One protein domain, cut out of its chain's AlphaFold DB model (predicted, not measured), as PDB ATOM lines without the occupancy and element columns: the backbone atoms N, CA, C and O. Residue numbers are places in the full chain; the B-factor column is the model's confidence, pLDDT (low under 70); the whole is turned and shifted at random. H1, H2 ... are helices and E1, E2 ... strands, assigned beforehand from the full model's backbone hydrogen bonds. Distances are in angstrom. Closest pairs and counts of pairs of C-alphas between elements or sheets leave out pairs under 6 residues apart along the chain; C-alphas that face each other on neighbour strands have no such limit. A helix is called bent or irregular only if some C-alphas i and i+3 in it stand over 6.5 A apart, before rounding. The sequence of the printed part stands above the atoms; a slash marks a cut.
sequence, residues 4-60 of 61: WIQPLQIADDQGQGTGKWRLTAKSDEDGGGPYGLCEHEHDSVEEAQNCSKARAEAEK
ATOM      1  N   TRP A   4       1.346  36.553 -24.295       85.44
ATOM      2  CA  TRP A   4       2.418  37.528 -24.333       85.44
ATOM      3  C   TRP A   4       3.395  37.211 -23.217       85.44
ATOM      4  O   TRP A   4       3.082  37.386 -22.036       85.44
ATOM      5  N   ILE A   5       4.579  36.749 -23.602       89.31
ATOM      6  CA  ILE A   5       5.655  36.459 -22.664       89.31
ATOM      7  C   ILE A   5       6.482  37.721 -22.478       89.31
ATOM      8  O   ILE A   5       7.140  38.184 -23.410       89.31
ATOM      9  N   GLN A   6       6.450  38.285 -21.275       90.00
ATOM     10  CA  GLN A   6       7.222  39.476 -20.953       90.00
ATOM     11  C   GLN A   6       7.727  39.452 -19.506       90.00
ATOM     12  O   GLN A   6       7.025  38.987 -18.600       90.00
ATOM     13  N   PRO A   7       8.956  39.932 -19.265       90.75
ATOM     14  CA  PRO A   7       9.457  40.144 -17.918       90.75
ATOM     15  C   PRO A   7       8.703  41.308 -17.272       90.75
ATOM     16  O   PRO A   7       8.697  42.421 -17.795       90.75
ATOM     17  N   LEU A   8       8.077  41.049 -16.128       89.88
ATOM     18  CA  LEU A   8       7.427  42.064 -15.308       89.88
ATOM     19  C   LEU A   8       8.160  42.208 -13.983       89.88
ATOM     20  O   LEU A   8       8.711  41.249 -13.437       89.88
ATOM     21  N   GLN A   9       8.162  43.432 -13.472       91.75
ATOM     22  CA  GLN A   9       8.694  43.714 -12.156       91.75
ATOM     23  C   GLN A   9       7.694  43.257 -11.093       91.75
ATOM     24  O   GLN A   9       6.491  43.497 -11.218       91.75
ATOM     25  N   ILE A  10       8.190  42.609 -10.043       88.12
ATOM     26  CA  ILE A  10       7.384  42.232  -8.887       88.12
ATOM     27  C   ILE A  10       7.067  43.513  -8.123       88.12
ATOM     28  O   ILE A  10       7.974  44.220  -7.674       88.12
ATOM     29  N   ALA A  11       5.779  43.822  -8.016       88.25
ATOM     30  CA  ALA A  11       5.295  44.915  -7.196       88.25
ATOM     31  C   ALA A  11       5.178  44.455  -5.738       88.25
ATOM     32  O   ALA A  11       4.721  43.346  -5.466       88.25
ATOM     33  N   ASP A  12       5.596  45.315  -4.818       86.94
ATOM     34  CA  ASP A  12       5.349  45.167  -3.387       86.94
ATOM     35  C   ASP A  12       3.863  45.430  -3.061       86.94
ATOM     36  O   ASP A  12       3.104  45.883  -3.923       86.94
ATOM     37  N   ASP A  13       3.447  45.210  -1.811       86.00
ATOM     38  CA  ASP A  13       2.086  45.483  -1.311       86.00
ATOM     39  C   ASP A  13       1.637  46.934  -1.577       86.00
ATOM     40  O   ASP A  13       0.464  47.219  -1.809       86.00
ATOM     41  N   GLN A  14       2.598  47.857  -1.650       86.25
ATOM     42  CA  GLN A  14       2.356  49.264  -1.978       86.25
ATOM     43  C   GLN A  14       2.285  49.567  -3.486       86.25
ATOM     44  O   GLN A  14       2.213  50.733  -3.875       86.25
ATOM     45  N   GLY A  15       2.356  48.556  -4.354       83.12
ATOM     46  CA  GLY A  15       2.401  48.730  -5.809       83.12
ATOM     47  C   GLY A  15       3.741  49.263  -6.330       83.12
ATOM     48  O   GLY A  15       3.842  49.649  -7.493       83.12
ATOM     49  N   GLN A  16       4.771  49.311  -5.480       86.75
ATOM     50  CA  GLN A  16       6.098  49.792  -5.849       86.75
ATOM     51  C   GLN A  16       6.938  48.654  -6.425       86.75
ATOM     52  O   GLN A  16       6.940  47.543  -5.900       86.75
ATOM     53  N   GLY A  17       7.683  48.935  -7.489       85.62
ATOM     54  CA  GLY A  17       8.619  47.980  -8.063       85.62
ATOM     55  C   GLY A  17       9.716  47.602  -7.071       85.62
ATOM     56  O   GLY A  17      10.515  48.449  -6.684       85.62
ATOM     57  N   THR A  18       9.801  46.325  -6.703       88.00
ATOM     58  CA  THR A  18      10.793  45.804  -5.738       88.00
ATOM     59  C   THR A  18      12.228  45.775  -6.276       88.00
ATOM     60  O   THR A  18      13.150  45.380  -5.569       88.00
ATOM     61  N   GLY A  19      12.438  46.121  -7.550       88.75
ATOM     62  CA  GLY A  19      13.699  45.860  -8.252       88.75
ATOM     63  C   GLY A  19      13.837  44.413  -8.731       88.75
ATOM     64  O   GLY A  19      14.698  44.140  -9.560       88.75
ATOM     65  N   LYS A  20      12.962  43.503  -8.284       90.62
ATOM     66  CA  LYS A  20      12.945  42.109  -8.724       90.62
ATOM     67  C   LYS A  20      12.079  41.922  -9.959       90.62
ATOM     68  O   LYS A  20      11.002  42.501 -10.078       90.62
ATOM     69  N   TRP A  21      12.535  41.071 -10.860       92.00
ATOM     70  CA  TRP A  21      11.922  40.777 -12.144       92.00
ATOM     71  C   TRP A  21      11.586  39.299 -12.248       92.00
ATOM     72  O   TRP A  21      12.347  38.430 -11.819       92.00
ATOM     73  N   ARG A  22      10.446  39.007 -12.863       92.00
ATOM     74  CA  ARG A  22       9.991  37.646 -13.127       92.00
ATOM     75  C   ARG A  22       9.409  37.573 -14.526       92.00
ATOM     76  O   ARG A  22       8.707  38.480 -14.967       92.00
ATOM     77  N   LEU A  23       9.704  36.490 -15.239       91.69
ATOM     78  CA  LEU A  23       9.099  36.263 -16.543       91.69
ATOM     79  C   LEU A  23       7.643  35.855 -16.352       91.69
ATOM     80  O   LEU A  23       7.344  34.952 -15.566       91.69
ATOM     81  N   THR A  24       6.747  36.523 -17.068       91.38
ATOM     82  CA  THR A  24       5.313  36.278 -16.959       91.38
ATOM     83  C   THR A  24       4.686  36.017 -18.318       91.38
ATOM     84  O   THR A  24       5.120  36.579 -19.323       91.38
ATOM     85  N   ALA A  25       3.662  35.171 -18.334       89.88
ATOM     86  CA  ALA A  25       2.782  34.961 -19.469       89.88
ATOM     87  C   ALA A  25       1.457  35.672 -19.207       89.88
ATOM     88  O   ALA A  25       0.796  35.427 -18.197       89.88
ATOM     89  N   LYS A  26       1.055  36.554 -20.118       87.56
ATOM     90  CA  LYS A  26      -0.239  37.232 -20.062       87.56
ATOM     91  C   LYS A  26      -1.071  36.833 -21.273       87.56
ATOM     92  O   LYS A  26      -0.625  37.023 -22.400       87.56
ATOM     93  N   SER A  27      -2.267  36.302 -21.047       86.69
ATOM     94  CA  SER A  27      -3.225  36.060 -22.129       86.69
ATOM     95  C   SER A  27      -3.906  37.370 -22.527       86.69
ATOM     96  O   SER A  27      -4.170  38.219 -21.676       86.69
ATOM     97  N   ASP A  28      -4.187  37.524 -23.817       79.81
ATOM     98  CA  ASP A  28      -5.006  38.614 -24.362       79.81
ATOM     99  C   ASP A  28      -6.501  38.488 -23.991       79.81
ATOM    100  O   ASP A  28      -7.266  39.427 -24.180       79.81
ATOM    101  N   GLU A  29      -6.937  37.350 -23.431       76.88
ATOM    102  CA  GLU A  29      -8.308  37.221 -22.927       76.88
ATOM    103  C   GLU A  29      -8.549  38.113 -21.698       76.88
ATOM    104  O   GLU A  29      -7.851  38.031 -20.679       76.88
ATOM    105  N   ASP A  30      -9.573  38.957 -21.824       57.19
ATOM    106  CA  ASP A  30     -10.031  39.949 -20.852       57.19
ATOM    107  C   ASP A  30     -10.332  39.277 -19.496       57.19
ATOM    108  O   ASP A  30     -11.360  38.628 -19.307       57.19
ATOM    109  N   GLY A  31      -9.377  39.359 -18.562       59.56
ATOM    110  CA  GLY A  31      -9.523  38.853 -17.191       59.56
ATOM    111  C   GLY A  31      -8.350  38.029 -16.650       59.56
ATOM    112  O   GLY A  31      -8.273  37.812 -15.441       59.56
ATOM    113  N   GLY A  32      -7.408  37.600 -17.495       65.62
ATOM    114  CA  GLY A  32      -6.221  36.863 -17.055       65.62
ATOM    115  C   GLY A  32      -5.100  37.783 -16.563       65.62
ATOM    116  O   GLY A  32      -4.425  38.431 -17.362       65.62
ATOM    117  N   GLY A  33      -4.860  37.829 -15.250       76.38
ATOM    118  CA  GLY A  33      -3.645  38.442 -14.702       76.38
ATOM    119  C   GLY A  33      -2.370  37.763 -15.236       76.38
ATOM    120  O   GLY A  33      -2.424  36.613 -15.678       76.38
ATOM    121  N   PRO A  34      -1.214  38.451 -15.218       85.00
ATOM    122  CA  PRO A  34       0.046  37.852 -15.646       85.00
ATOM    123  C   PRO A  34       0.400  36.652 -14.758       85.00
ATOM    124  O   PRO A  34       0.474  36.769 -13.535       85.00
ATOM    125  N   TYR A  35       0.644  35.501 -15.378       86.31
ATOM    126  CA  TYR A  35       1.083  34.285 -14.702       86.31
ATOM    127  C   TYR A  35       2.604  34.234 -14.633       86.31
ATOM    128  O   TYR A  35       3.276  34.336 -15.656       86.31
ATOM    129  N   GLY A  36       3.158  34.050 -13.435       87.75
ATOM    130  CA  GLY A  36       4.592  33.820 -13.257       87.75
ATOM    131  C   GLY A  36       5.012  32.477 -13.848       87.75
ATOM    132  O   GLY A  36       4.515  31.439 -13.426       87.75
ATOM    133  N   LEU A  37       5.949  32.499 -14.797       89.06
ATOM    134  CA  LEU A  37       6.480  31.298 -15.457       89.06
ATOM    135  C   LEU A  37       7.611  30.626 -14.672       89.06
ATOM    136  O   LEU A  37       8.041  29.520 -14.992       89.06
ATOM    137  N   CYS A  38       8.138  31.302 -13.657       86.56
ATOM    138  CA  CYS A  38       9.137  30.755 -12.755       86.56
ATOM    139  C   CYS A  38       8.933  31.277 -11.333       86.56
ATOM    140  O   CYS A  38       8.369  32.346 -11.118       86.56
ATOM    141  N   GLU A  39       9.436  30.526 -10.356       85.44
ATOM    142  CA  GLU A  39       9.440  30.930  -8.944       85.44
ATOM    143  C   GLU A  39      10.625  31.843  -8.600       85.44
ATOM    144  O   GLU A  39      10.629  32.496  -7.560       85.44
ATOM    145  N   HIS A  40      11.628  31.935  -9.473       84.62
ATOM    146  CA  HIS A  40      12.799  32.766  -9.224       84.62
ATOM    147  C   HIS A  40      12.468  34.255  -9.357       84.62
ATOM    148  O   HIS A  40      11.668  34.675 -10.199       84.62
ATOM    149  N   GLU A  41      13.108  35.041  -8.505       87.88
ATOM    150  CA  GLU A  41      13.084  36.496  -8.524       87.88
ATOM    151  C   GLU A  41      14.457  36.956  -8.999       87.88
ATOM    152  O   GLU A  41      15.467  36.721  -8.336       87.88
ATOM    153  N   HIS A  42      14.505  37.560 -10.176       90.12
ATOM    154  CA  HIS A  42      15.749  37.989 -10.803       90.12
ATOM    155  C   HIS A  42      16.020  39.457 -10.495       90.12
ATOM    156  O   HIS A  42      15.088  40.233 -10.327       90.12
ATOM    157  N   ASP A  43      17.284  39.868 -10.448       89.88
ATOM    158  CA  ASP A  43      17.628  41.277 -10.198       89.88
ATOM    159  C   ASP A  43      17.535  42.133 -11.472       89.88
ATOM    160  O   ASP A  43      17.639  43.355 -11.443       89.88
ATOM    161  N   SER A  44      17.349  41.496 -12.629       89.88
ATOM    162  CA  SER A  44      17.329  42.168 -13.925       89.88
ATOM    163  C   SER A  44      16.369  41.510 -14.908       89.88
ATOM    164  O   SER A  44      16.133  40.300 -14.887       89.88
ATOM    165  N   VAL A  45      15.853  42.336 -15.819       90.31
ATOM    166  CA  VAL A  45      14.977  41.946 -16.935       90.31
ATOM    167  C   VAL A  45      15.613  40.831 -17.768       90.31
ATOM    168  O   VAL A  45      14.966  39.835 -18.086       90.31
ATOM    169  N   GLU A  46      16.898  40.990 -18.090       90.38
ATOM    170  CA  GLU A  46      17.664  40.062 -18.925       90.38
ATOM    171  C   GLU A  46      17.816  38.688 -18.268       90.38
ATOM    172  O   GLU A  46      17.699  37.667 -18.948       90.38
ATOM    173  N   GLU A  47      18.028  38.648 -16.951       90.00
ATOM    174  CA  GLU A  47      18.103  37.399 -16.190       90.00
ATOM    175  C   GLU A  47      16.748  36.691 -16.135       90.00
ATOM    176  O   GLU A  47      16.675  35.482 -16.358       90.00
ATOM    177  N   ALA A  48      15.661  37.440 -15.914       88.69
ATOM    178  CA  ALA A  48      14.310  36.889 -15.954       88.69
ATOM    179  C   ALA A  48      13.984  36.299 -17.333       88.69
ATOM    180  O   ALA A  48      13.445  35.196 -17.425       88.69
ATOM    181  N   GLN A  49      14.359  36.996 -18.407       88.62
ATOM    182  CA  GLN A  49      14.128  36.549 -19.778       88.62
ATOM    183  C   GLN A  49      15.011  35.360 -20.180       88.62
ATOM    184  O   GLN A  49      14.568  34.500 -20.940       88.62
ATOM    185  N   ASN A  50      16.239  35.273 -19.661       88.88
ATOM    186  CA  ASN A  50      17.150  34.156 -19.921       88.88
ATOM    187  C   ASN A  50      16.991  32.981 -18.947       88.88
ATOM    188  O   ASN A  50      17.689  31.976 -19.086       88.88
ATOM    189  N   CYS A  51      16.056  33.054 -17.999       88.12
ATOM    190  CA  CYS A  51      15.806  31.976 -17.056       88.12
ATOM    191  C   CYS A  51      15.347  30.710 -17.791       88.12
ATOM    192  O   CYS A  51      14.258  30.664 -18.361       88.12
ATOM    193  N   SER A  52      16.162  29.652 -17.760       88.75
ATOM    194  CA  SER A  52      15.905  28.428 -18.529       88.75
ATOM    195  C   SER A  52      14.576  27.767 -18.157       88.75
ATOM    196  O   SER A  52      13.863  27.303 -19.039       88.75
ATOM    197  N   LYS A  53      14.206  27.779 -16.865       88.00
ATOM    198  CA  LYS A  53      12.899  27.274 -16.409       88.00
ATOM    199  C   LYS A  53      11.750  28.102 -16.980       88.00
ATOM    200  O   LYS A  53      10.791  27.544 -17.491       88.00
ATOM    201  N   ALA A  54      11.873  29.426 -16.914       88.06
ATOM    202  CA  ALA A  54      10.825  30.327 -17.364       88.06
ATOM    203  C   ALA A  54      10.630  30.263 -18.883       88.06
ATOM    204  O   ALA A  54       9.503  30.306 -19.354       88.06
ATOM    205  N   ARG A  55      11.722  30.108 -19.644       86.94
ATOM    206  CA  ARG A  55      11.679  29.891 -21.094       86.94
ATOM    207  C   ARG A  55      11.038  28.554 -21.457       86.94
ATOM    208  O   ARG A  55      10.202  28.530 -22.347       86.94
ATOM    209  N   ALA A  56      11.375  27.480 -20.745       88.62
ATOM    210  CA  ALA A  56      10.767  26.169 -20.979       88.62
ATOM    211  C   ALA A  56       9.251  26.169 -20.703       88.62
ATOM    212  O   ALA A  56       8.496  25.502 -21.407       88.62
ATOM    213  N   GLU A  57       8.791  26.923 -19.698       87.31
ATOM    214  CA  GLU A  57       7.356  27.145 -19.486       87.31
ATOM    215  C   GLU A  57       6.765  28.076 -20.551       87.31
ATOM    216  O   GLU A  57       5.692  27.786 -21.064       87.31
ATOM    217  N   ALA A  58       7.469  29.148 -20.934       86.88
ATOM    218  CA  ALA A  58       7.038  30.080 -21.978       86.88
ATOM    219  C   ALA A  58       6.754  29.388 -23.318       86.88
ATOM    220  O   ALA A  58       5.821  29.777 -24.002       86.88
ATOM    221  N   GLU A  59       7.519  28.355 -23.681       84.38
ATOM    222  CA  GLU A  59       7.307  27.569 -24.908       84.38
ATOM    223  C   GLU A  59       5.964  26.813 -24.941       84.38
ATOM    224  O   GLU A  59       5.569  26.312 -25.993       84.38
ATOM    225  N   LYS A  60       5.260  26.707 -23.806       80.56
ATOM    226  CA  LYS A  60       3.957  26.034 -23.696       80.56
ATOM    227  C   LYS A  60       2.761  26.966 -23.920       80.56
ATOM    228  O   LYS A  60       1.634  26.468 -23.967       80.56
TER     229      LYS A  60
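This is residues 4 to 60 of the 61 residues of an uncharacterized protein of Nostoc sp. T09 (UniProt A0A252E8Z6). A bent two-stranded hairpin, E1 and E2, has the short helix H1 packed on it, and a second short helix, H2, turns off from H1 to make an L. Between E2 and H1 a long loop, residues 28 to 44, folds back on the hairpin, its residues 35 to 36 pairing with residues 24 to 25 of E2. The 57 printed residues hold two named strands and then two named helices, in the order E1 E2 H1 H2; the sheet, E1 - E2, is antiparallel, and the class is mixed, helices and strands. The whole is compact, with a radius of gyration of the C-alphas of 11.1 A, and flat, spanning 30 by 28 by 15 A.

Find C-alpha 4 at (2.418, 37.528, -24.333); from there E1 runs through residues 4 to 11, 18.9 A long, and bends by 60 degrees at residue 7. E2, residues 17 to 27, is 21.9 A long and bends by 102 degrees at residue 20. H1, residues 45 to 50, measures 8.6 A. H2, residues 52 to 58, measures 9.7 A and ends at C-alpha 58, (7.038, 30.080, -21.978).

Look first at the hairpin, where N 4 and O 26 are 2.8 A apart and N 10 and O 20 are 2.8 A apart, both within hydrogen-bond range. The closest C-alphas of E2 and H1 are those of Arg 22 and Ala 48, 5.2 A apart. Those of E1 and H1 are Pro 7 and Val 45, 5.9 A. For E2 and H2 look at Leu 23 and Ala 54, whose C-alphas, the closest, are 6.2 A apart. H1 and H2 are close but not clearly touching, the closest C-alphas being those of Gln 49 and Arg 55, 7.2 A; their lines are about perpendicular, at 90 degrees. In H1 and H2 every O i to N i+4 pair is within hydrogen-bond range.

The C-alphas farthest apart, those of Gln 14 and Glu 59, are 32.0 A apart. The printed part has no cut; the link from E2 to H1 is long, and those from E1 to E2 and from H1 to H2 are tight. The mean pLDDT of the printed part is 86.1, and residues 30 to 32 are under 70.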